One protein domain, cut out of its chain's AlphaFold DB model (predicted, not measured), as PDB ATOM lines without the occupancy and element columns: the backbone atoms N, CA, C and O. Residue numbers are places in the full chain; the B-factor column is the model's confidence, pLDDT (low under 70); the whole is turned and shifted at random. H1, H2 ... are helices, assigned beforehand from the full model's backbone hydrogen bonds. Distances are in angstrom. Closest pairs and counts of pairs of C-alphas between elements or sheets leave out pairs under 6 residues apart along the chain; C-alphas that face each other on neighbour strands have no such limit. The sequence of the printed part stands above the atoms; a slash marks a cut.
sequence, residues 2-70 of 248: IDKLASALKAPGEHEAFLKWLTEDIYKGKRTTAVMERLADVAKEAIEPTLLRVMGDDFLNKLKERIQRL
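AT A GLANCE: This is residues 2 to 70 of the 248 residues of an uncharacterized protein of Myxococcus virescens (UniProt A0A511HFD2). The long helix H3 forms one limb of an L and H4 the other, with short H1 and H2 packed on H3 inside it. The printed part has 69 residues, four named helices, H1 to H4, and is all helix. It is only just loose, close to compact (radius of gyration of the C-alphas 13.6 A), spanning 41 by 25 by 19 A.

IN THESE COORDINATES: Find C-alpha 33 at (17.846, -20.528, 45.407); H3, residues 33 to 55, runs 30.0 A from there, with a kink of 39 degrees near residue 49. H1 is residues 2 to 10, H2 16 to 22. H4, residues 59 to 70, ends at C-alpha 70, (48.026, -41.866, 53.588).

HOW THE PARTS SIT: Look at H3: residues 44 to 51 alone touch H1, closest C-alphas Glu 48 and Lys 10, 6.9 A; residues 36 to 43 alone touch H2, Ala 40 and Leu 19, 6.8 A. H3 and H4 meet only through their link. Every O i to N i+4 pair is within hydrogen-bond range in H1, H2 and H4, 17 of 19 in H3.

THE WHOLE: The printed part has no cut; pLDDT is under 70 at residues 2, 53 to 58 and 70.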
ATOM      1  N   ILE A   2      40.394 -34.530  45.519       68.44
ATOM      2  CA  ILE A   2      41.037 -33.201  45.522       68.44
ATOM      3  C   ILE A   2      40.686 -32.364  44.296       68.44
ATOM      4  O   ILE A   2      40.462 -31.171  44.444       68.44
ATOM      5  N   ASP A   3      40.522 -32.969  43.119       75.12
ATOM      6  CA  ASP A   3      40.063 -32.226  41.933       75.12
ATOM      7  C   ASP A   3      38.649 -31.660  42.138       75.12
ATOM      8  O   ASP A   3      38.335 -30.562  41.685       75.12
ATOM      9  N   LYS A   4      37.823 -32.369  42.924       81.00
ATOM     10  CA  LYS A   4      36.498 -31.902  43.347       81.00
ATOM     11  C   LYS A   4      36.606 -30.719  44.311       81.00
ATOM     12  O   LYS A   4      35.877 -29.753  44.139       81.00
ATOM     13  N   LEU A   5      37.536 -30.757  45.268       82.75
ATOM     14  CA  LEU A   5      37.809 -29.627  46.165       82.75
ATOM     15  C   LEU A   5      38.355 -28.415  45.397       82.75
ATOM     16  O   LEU A   5      37.888 -27.302  45.594       82.75
ATOM     17  N   ALA A   6      39.315 -28.623  44.497       79.62
ATOM     18  CA  ALA A   6      39.898 -27.561  43.686       79.62
ATOM     19  C   ALA A   6      38.852 -26.906  42.775       79.62
ATOM     20  O   ALA A   6      38.817 -25.685  42.657       79.62
ATOM     21  N   SER A   7      37.982 -27.708  42.157       85.56
ATOM     22  CA  SER A   7      36.847 -27.211  41.379       85.56
ATOM     23  C   SER A   7      35.853 -26.446  42.262       85.56
ATOM     24  O   SER A   7      35.470 -25.338  41.899       85.56
ATOM     25  N   ALA A   8      35.530 -26.955  43.456       89.19
ATOM     26  CA  ALA A   8      34.642 -26.284  44.405       89.19
ATOM     27  C   ALA A   8      35.204 -24.959  44.948       89.19
ATOM     28  O   ALA A   8      34.448 -24.022  45.165       89.19
ATOM     29  N   LEU A   9      36.522 -24.841  45.119       86.31
ATOM     30  CA  LEU A   9      37.165 -23.589  45.530       86.31
ATOM     31  C   LEU A   9      37.202 -22.547  44.402       86.31
ATOM     32  O   LEU A   9      37.106 -21.356  44.673       86.31
ATOM     33  N   LYS A  10      37.339 -22.982  43.144       84.50
ATOM     34  CA  LYS A  10      37.335 -22.088  41.971       84.50
ATOM     35  C   LYS A  10      35.930 -21.624  41.588       84.50
ATOM     36  O   LYS A  10      35.761 -20.505  41.113       84.50
ATOM     37  N   ALA A  11      34.943 -22.497  41.763       88.38
ATOM     38  CA  ALA A  11      33.558 -22.267  41.377       88.38
ATOM     39  C   ALA A  11      32.603 -22.793  42.465       88.38
ATOM     40  O   ALA A  11      31.908 -23.787  42.254       88.38
ATOM     41  N   PRO A  12      32.540 -22.149  43.646       88.19
ATOM     42  CA  PRO A  12      31.726 -22.629  44.767       88.19
ATOM     43  C   PRO A  12      30.234 -22.759  44.433       88.19
ATOM     44  O   PRO A  12      29.577 -23.664  44.941       88.19
ATOM     45  N   GLY A  13      29.712 -21.920  43.530       88.12
ATOM     46  CA  GLY A  13      28.323 -21.985  43.060       88.12
ATOM     47  C   GLY A  13      27.968 -23.243  42.262       88.12
ATOM     48  O   GLY A  13      26.819 -23.669  42.290       88.12
ATOM     49  N   GLU A  14      28.941 -23.884  41.611       90.38
ATOM     50  CA  GLU A  14      28.723 -25.142  40.879       90.38
ATOM     51  C   GLU A  14      28.676 -26.361  41.819       90.38
ATOM     52  O   GLU A  14      28.276 -27.455  41.421       90.38
ATOM     53  N   HIS A  15      29.060 -26.182  43.090       92.62
ATOM     54  CA  HIS A  15      29.144 -27.245  44.092       92.62
ATOM     55  C   HIS A  15      28.227 -26.949  45.281       92.62
ATOM     56  O   HIS A  15      28.676 -26.600  46.371       92.62
ATOM     57  N   GLU A  16      26.922 -27.154  45.099       88.50
ATOM     58  CA  GLU A  16      25.885 -26.804  46.085       88.50
ATOM     59  C   GLU A  16      26.137 -27.384  47.492       88.50
ATOM     60  O   GLU A  16      25.948 -26.697  48.496       88.50
ATOM     61  N   ALA A  17      26.600 -28.634  47.585       90.69
ATOM     62  CA  ALA A  17      26.922 -29.268  48.866       90.69
ATOM     63  C   ALA A  17      28.092 -28.576  49.584       90.69
ATOM     64  O   ALA A  17      28.055 -28.408  50.802       90.69
ATOM     65  N   PHE A  18      29.107 -28.148  48.830       93.06
ATOM     66  CA  PHE A  18      30.247 -27.410  49.368       93.06
ATOM     67  C   PHE A  18      29.820 -26.023  49.839       93.06
ATOM     68  O   PHE A  18      30.147 -25.636  50.954       93.06
ATOM     69  N   LEU A  19      29.033 -25.310  49.032       92.38
ATOM     70  CA  LEU A  19      28.533 -23.987  49.390       92.38
ATOM     71  C   LEU A  19      27.653 -24.035  50.645       92.38
ATOM     72  O   LEU A  19      27.810 -23.213  51.542       92.38
ATOM     73  N   LYS A  20      26.773 -25.039  50.754       90.81
ATOM     74  CA  LYS A  20      25.935 -25.246  51.943       90.81
ATOM     75  C   LYS A  20      26.759 -25.481  53.204       90.81
ATOM     76  O   LYS A  20      26.418 -24.895  54.231       90.81
ATOM     77  N   TRP A  21      27.782 -26.327  53.114       93.69
ATOM     78  CA  TRP A  21      28.708 -26.603  54.210       93.69
ATOM     79  C   TRP A  21      29.493 -25.343  54.596       93.69
ATOM     80  O   TRP A  21      29.500 -24.949  55.757       93.69
ATOM     81  N   LEU A  22      30.065 -24.646  53.611       91.56
ATOM     82  CA  LEU A  22      30.865 -23.439  53.819       91.56
ATOM     83  C   LEU A  22      30.087 -22.347  54.564       91.56
ATOM     84  O   LEU A  22      30.652 -21.626  55.381       91.56
ATOM     85  N   THR A  23      28.789 -22.215  54.284       90.56
ATOM     86  CA  THR A  23      27.950 -21.162  54.866       90.56
ATOM     87  C   THR A  23      27.090 -21.636  56.037       90.56
ATOM     88  O   THR A  23      26.247 -20.862  56.490       90.56
ATOM     89  N   GLU A  24      27.211 -22.894  56.489       89.88
ATOM     90  CA  GLU A  24      26.387 -23.517  57.550       89.88
ATOM     91  C   GLU A  24      26.310 -22.671  58.815       89.88
ATOM     92  O   GLU A  24      25.227 -22.214  59.181       89.88
ATOM     93  N   ASP A  25      27.465 -22.357  59.389       88.81
ATOM     94  CA  ASP A  25      27.547 -21.615  60.647       88.81
ATOM     95  C   ASP A  25      27.449 -20.094  60.468       88.81
ATOM     96  O   ASP A  25      27.222 -19.352  61.428       88.81
ATOM     97  N   ILE A  26      27.597 -19.621  59.229       87.12
ATOM     98  CA  ILE A  26      27.690 -18.195  58.897       87.12
ATOM     99  C   ILE A  26      26.306 -17.624  58.574       87.12
ATOM    100  O   ILE A  26      25.932 -16.555  59.060       87.12
ATOM    101  N   TYR A  27      25.515 -18.340  57.771       90.12
ATOM    102  CA  TYR A  27      24.206 -17.883  57.318       90.12
ATOM    103  C   TYR A  27      23.077 -18.713  57.937       90.12
ATOM    104  O   TYR A  27      22.782 -19.829  57.505       90.12
ATOM    105  N   LYS A  28      22.398 -18.105  58.918       89.75
ATOM    106  CA  LYS A  28      21.282 -18.698  59.682       89.75
ATOM    107  C   LYS A  28      19.895 -18.462  59.061       89.75
ATOM    108  O   LYS A  28      18.884 -18.853  59.639       89.75
ATOM    109  N   GLY A  29      19.826 -17.769  57.923       88.62
ATOM    110  CA  GLY A  29      18.569 -17.444  57.246       88.62
ATOM    111  C   GLY A  29      18.035 -18.581  56.372       88.62
ATOM    112  O   GLY A  29      18.663 -19.625  56.195       88.62
ATOM    113  N   LYS A  30      16.861 -18.367  55.762       86.62
ATOM    114  CA  LYS A  30      16.299 -19.325  54.798       86.62
ATOM    115  C   LYS A  30      17.195 -19.412  53.560       86.62
ATOM    116  O   LYS A  30      17.533 -18.389  52.963       86.62
ATOM    117  N   ARG A  31      17.552 -20.638  53.175       89.00
ATOM    118  CA  ARG A  31      18.418 -20.960  52.031       89.00
ATOM    119  C   ARG A  31      17.590 -21.190  50.771       89.00
ATOM    120  O   ARG A  31      17.404 -22.320  50.334       89.00
ATOM    121  N   THR A  32      17.021 -20.114  50.239       92.94
ATOM    122  CA  THR A  32      16.335 -20.146  48.938       92.94
ATOM    123  C   THR A  32      17.356 -20.129  47.800       92.94
ATOM    124  O   THR A  32      18.494 -19.713  48.008       92.94
ATOM    125  N   THR A  33      16.960 -20.524  46.588       88.31
ATOM    126  CA  THR A  33      17.846 -20.528  45.407       88.31
ATOM    127  C   THR A  33      18.519 -19.171  45.183       88.31
ATOM    128  O   THR A  33      19.739 -19.102  45.121       88.31
ATOM    129  N   ALA A  34      17.749 -18.079  45.220       91.06
ATOM    130  CA  ALA A  34      18.277 -16.720  45.056       91.06
ATOM    131  C   ALA A  34      19.258 -16.297  46.168       91.06
ATOM    132  O   ALA A  34      20.128 -15.455  45.960       91.06
ATOM    133  N   VAL A  35      19.110 -16.844  47.377       91.06
ATOM    134  CA  VAL A  35      20.065 -16.609  48.469       91.06
ATOM    135  C   VAL A  35      21.337 -17.417  48.241       91.06
ATOM    136  O   VAL A  35      22.423 -16.886  48.436       91.06
ATOM    137  N   MET A  36      21.216 -18.673  47.807       91.62
ATOM    138  CA  MET A  36      22.369 -19.521  47.504       91.62
ATOM    139  C   MET A  36      23.202 -18.958  46.348       91.62
ATOM    140  O   MET A  36      24.422 -18.983  46.440       91.62
ATOM    141  N   GLU A  37      22.578 -18.381  45.319       93.62
ATOM    142  CA  GLU A  37      23.285 -17.680  44.234       93.62
ATOM    143  C   GLU A  37      24.118 -16.507  44.768       93.62
ATOM    144  O   GLU A  37      25.317 -16.431  44.524       93.62
ATOM    145  N   ARG A  38      23.529 -15.652  45.614       91.69
ATOM    146  CA  ARG A  38      24.266 -14.538  46.237       91.69
ATOM    147  C   ARG A  38      25.389 -15.011  47.153       91.69
ATOM    148  O   ARG A  38      26.453 -14.405  47.186       91.69
ATOM    149  N   LEU A  39      25.163 -16.083  47.913       92.00
ATOM    150  CA  LEU A  39      26.204 -16.687  48.744       92.00
ATOM    151  C   LEU A  39      27.340 -17.256  47.889       92.00
ATOM    152  O   LEU A  39      28.490 -17.191  48.316       92.00
ATOM    153  N   ALA A  40      27.039 -17.785  46.700       92.38
ATOM    154  CA  ALA A  40      28.050 -18.257  45.762       92.38
ATOM    155  C   ALA A  40      28.932 -17.110  45.262       92.38
ATOM    156  O   ALA A  40      30.155 -17.255  45.266       92.38
ATOM    157  N   ASP A  41      28.329 -15.977  44.894       92.81
ATOM    158  CA  ASP A  41      29.060 -14.788  44.446       92.81
ATOM    159  C   ASP A  41      29.972 -14.251  45.558       92.81
ATOM    160  O   ASP A  41      31.173 -14.086  45.352       92.81
ATOM    161  N   VAL A  42      29.439 -14.102  46.777       91.81
ATOM    162  CA  VAL A  42      30.214 -13.656  47.949       91.81
ATOM    163  C   VAL A  42      31.349 -14.631  48.278       91.81
ATOM    164  O   VAL A  42      32.474 -14.213  48.555       91.81
ATOM    165  N   ALA A  43      31.083 -15.940  48.243       91.25
ATOM    166  CA  ALA A  43      32.105 -16.953  48.484       91.25
ATOM    167  C   ALA A  43      33.208 -16.890  47.422       91.25
ATOM    168  O   ALA A  43      34.386 -16.980  47.762       91.25
ATOM    169  N   LYS A  44      32.847 -16.700  46.148       89.88
ATOM    170  CA  LYS A  44      33.809 -16.565  45.056       89.88
ATOM    171  C   LYS A  44      34.687 -15.327  45.239       89.88
ATOM    172  O   LYS A  44      35.906 -15.465  45.215       89.88
ATOM    173  N   GLU A  45      34.098 -14.162  45.504       87.31
ATOM    174  CA  GLU A  45      34.839 -12.911  45.724       87.31
ATOM    175  C   GLU A  45      35.815 -12.996  46.908       87.31
ATOM    176  O   GLU A  45      36.912 -12.443  46.849       87.31
ATOM    177  N   ALA A  46      35.454 -13.718  47.973       84.00
ATOM    178  CA  ALA A  46      36.320 -13.899  49.138       84.00
ATOM    179  C   ALA A  46      37.429 -14.948  48.912       84.00
ATOM    180  O   ALA A  46      38.562 -14.788  49.381       84.00
ATOM    181  N   ILE A  47      37.112 -16.042  48.210       86.94
ATOM    182  CA  ILE A  47      38.039 -17.159  47.997       86.94
ATOM    183  C   ILE A  47      39.038 -16.837  46.887       86.94
ATOM    184  O   ILE A  47      40.218 -17.136  47.049       86.94
ATOM    185  N   GLU A  48      38.613 -16.223  45.784       82.62
ATOM    186  CA  GLU A  48      39.422 -16.045  44.571       82.62
ATOM    187  C   GLU A  48      40.757 -15.304  44.811       82.62
ATOM    188  O   GLU A  48      41.796 -15.840  44.413       82.62
ATOM    189  N   PRO A  49      40.821 -14.173  45.544       76.31
ATOM    190  CA  PRO A  49      42.089 -13.493  45.833       76.31
ATOM    191  C   PRO A  49      43.038 -14.344  46.685       76.31
ATOM    192  O   PRO A  49      44.249 -14.391  46.451       76.31
ATOM    193  N   THR A  50      42.480 -15.058  47.665       77.31
ATOM    194  CA  THR A  50      43.231 -15.966  48.542       77.31
ATOM    195  C   THR A  50      43.749 -17.160  47.751       77.31
ATOM    196  O   THR A  50      44.905 -17.561  47.887       77.31
ATOM    197  N   LEU A  51      42.910 -17.702  46.875       74.88
ATOM    198  CA  LEU A  51      43.229 -18.829  46.029       74.88
ATOM    199  C   LEU A  51      44.325 -18.454  45.031       74.88
ATOM    200  O   LEU A  51      45.275 -19.209  44.911       74.88
ATOM    201  N   LEU A  52      44.281 -17.282  44.395       70.12
ATOM    202  CA  LEU A  52      45.351 -16.805  43.508       70.12
ATOM    203  C   LEU A  52      46.678 -16.591  44.256       70.12
ATOM    204  O   LEU A  52      47.742 -16.953  43.751       70.12
ATOM    205  N   ARG A  53      46.624 -16.085  45.495       66.00
ATOM    206  CA  ARG A  53      47.797 -15.919  46.374       66.00
ATOM    207  C   ARG A  53      48.440 -17.255  46.764       66.00
ATOM    208  O   ARG A  53      49.658 -17.322  46.927       66.00
ATOM    209  N   VAL A  54      47.636 -18.310  46.904       65.06
ATOM    210  CA  VAL A  54      48.065 -19.650  47.346       65.06
ATOM    211  C   VAL A  54      48.384 -20.589  46.171       65.06
ATOM    212  O   VAL A  54      49.354 -21.339  46.231       65.06
ATOM    213  N   MET A  55      47.619 -20.535  45.078       56.50
ATOM    214  CA  MET A  55      47.790 -21.347  43.863       56.50
ATOM    215  C   MET A  55      49.017 -20.958  43.043       56.50
ATOM    216  O   MET A  55      49.443 -21.748  42.203       56.50
ATOM    217  N   GLY A  56      49.601 -19.787  43.305       53.62
ATOM    218  CA  GLY A  56      50.877 -19.398  42.721       53.62
ATOM    219  C   GLY A  56      52.017 -20.376  43.022       53.62
ATOM    220  O   GLY A  56      52.971 -20.371  42.266       53.62
ATOM    221  N   ASP A  57      51.924 -21.223  44.059       53.06
ATOM    222  CA  ASP A  57      52.897 -22.295  44.306       53.06
ATOM    223  C   ASP A  57      52.281 -23.490  45.063       53.06
ATOM    224  O   ASP A  57      51.957 -23.398  46.246       53.06
ATOM    225  N   ASP A  58      52.221 -24.651  44.404       63.44
ATOM    226  CA  ASP A  58      52.239 -26.010  44.983       63.44
ATOM    227  C   ASP A  58      51.159 -26.473  45.978       63.44
ATOM    228  O   ASP A  58      51.115 -27.667  46.268       63.44
ATOM    229  N   PHE A  59      50.293 -25.620  46.529       71.44
ATOM    230  CA  PHE A  59      49.435 -26.013  47.660       71.44
ATOM    231  C   PHE A  59      48.546 -27.236  47.372       71.44
ATOM    232  O   PHE A  59      48.564 -28.214  48.122       71.44
ATOM    233  N   LEU A  60      47.801 -27.213  46.261       72.25
ATOM    234  CA  LEU A  60      46.898 -28.308  45.888       72.25
ATOM    235  C   LEU A  60      47.661 -29.582  45.494       72.25
ATOM    236  O   LEU A  60      47.207 -30.685  45.799       72.25
ATOM    237  N   ASN A  61      48.838 -29.432  44.879       71.81
ATOM    238  CA  ASN A  61      49.700 -30.555  44.502       71.81
ATOM    239  C   ASN A  61      50.290 -31.233  45.747       71.81
ATOM    240  O   ASN A  61      50.172 -32.445  45.902       71.81
ATOM    241  N   LYS A  62      50.803 -30.454  46.706       70.69
ATOM    242  CA  LYS A  62      51.307 -30.960  47.992       70.69
ATOM    243  C   LYS A  62      50.218 -31.635  48.822       70.69
ATOM    244  O   LYS A  62      50.467 -32.661  49.457       70.69
ATOM    245  N   LEU A  63      49.004 -31.078  48.824       73.31
ATOM    246  CA  LEU A  63      47.858 -31.703  49.486       73.31
ATOM    247  C   LEU A  63      47.531 -33.061  48.846       73.31
ATOM    248  O   LEU A  63      47.268 -34.030  49.560       73.31
ATOM    249  N   LYS A  64      47.620 -33.154  47.513       73.00
ATOM    250  CA  LYS A  64      47.436 -34.396  46.752       73.00
ATOM    251  C   LYS A  64      48.467 -35.456  47.086       73.00
ATOM    252  O   LYS A  64      48.085 -36.567  47.446       73.00
ATOM    253  N   GLU A  65      49.739 -35.097  47.073       77.25
ATOM    254  CA  GLU A  65      50.829 -36.003  47.436       77.25
ATOM    255  C   GLU A  65      50.730 -36.506  48.883       77.25
ATOM    256  O   GLU A  65      51.097 -37.644  49.175       77.25
ATOM    257  N   ARG A  66      50.248 -35.677  49.817       73.56
ATOM    258  CA  ARG A  66      50.063 -36.081  51.221       73.56
ATOM    259  C   ARG A  66      48.886 -37.037  51.404       73.56
ATOM    260  O   ARG A  66      49.041 -38.046  52.081       73.56
ATOM    261  N   ILE A  67      47.735 -36.746  50.800       76.44
ATOM    262  CA  ILE A  67      46.545 -37.604  50.916       76.44
ATOM    263  C   ILE A  67      46.780 -38.958  50.239       76.44
ATOM    264  O   ILE A  67      46.373 -39.985  50.775       76.44
ATOM    265  N   GLN A  68      47.473 -38.980  49.098       74.94
ATOM    266  CA  GLN A  68      47.776 -40.226  48.396       74.94
ATOM    267  C   GLN A  68      48.703 -41.141  49.212       74.94
ATOM    268  O   GLN A  68      48.417 -42.327  49.353       74.94
ATOM    269  N   ARG A  69      49.725 -40.574  49.871       73.88
ATOM    270  CA  ARG A  69      50.607 -41.322  50.784       73.88
ATOM    271  C   ARG A  69      49.890 -41.938  51.985       73.88
ATOM    272  O   ARG A  69      50.306 -42.991  52.451       73.88
ATOM    273  N   LEU A  70      48.819 -41.314  52.482       67.75
ATOM    274  CA  LEU A  70      48.026 -41.866  53.588       67.75
ATOM    275  C   LEU A  70      47.179 -43.074  53.163       67.75
ATOM    276  O   LEU A  70      46.876 -43.924  53.994       67.75
TER     277      LEU A  70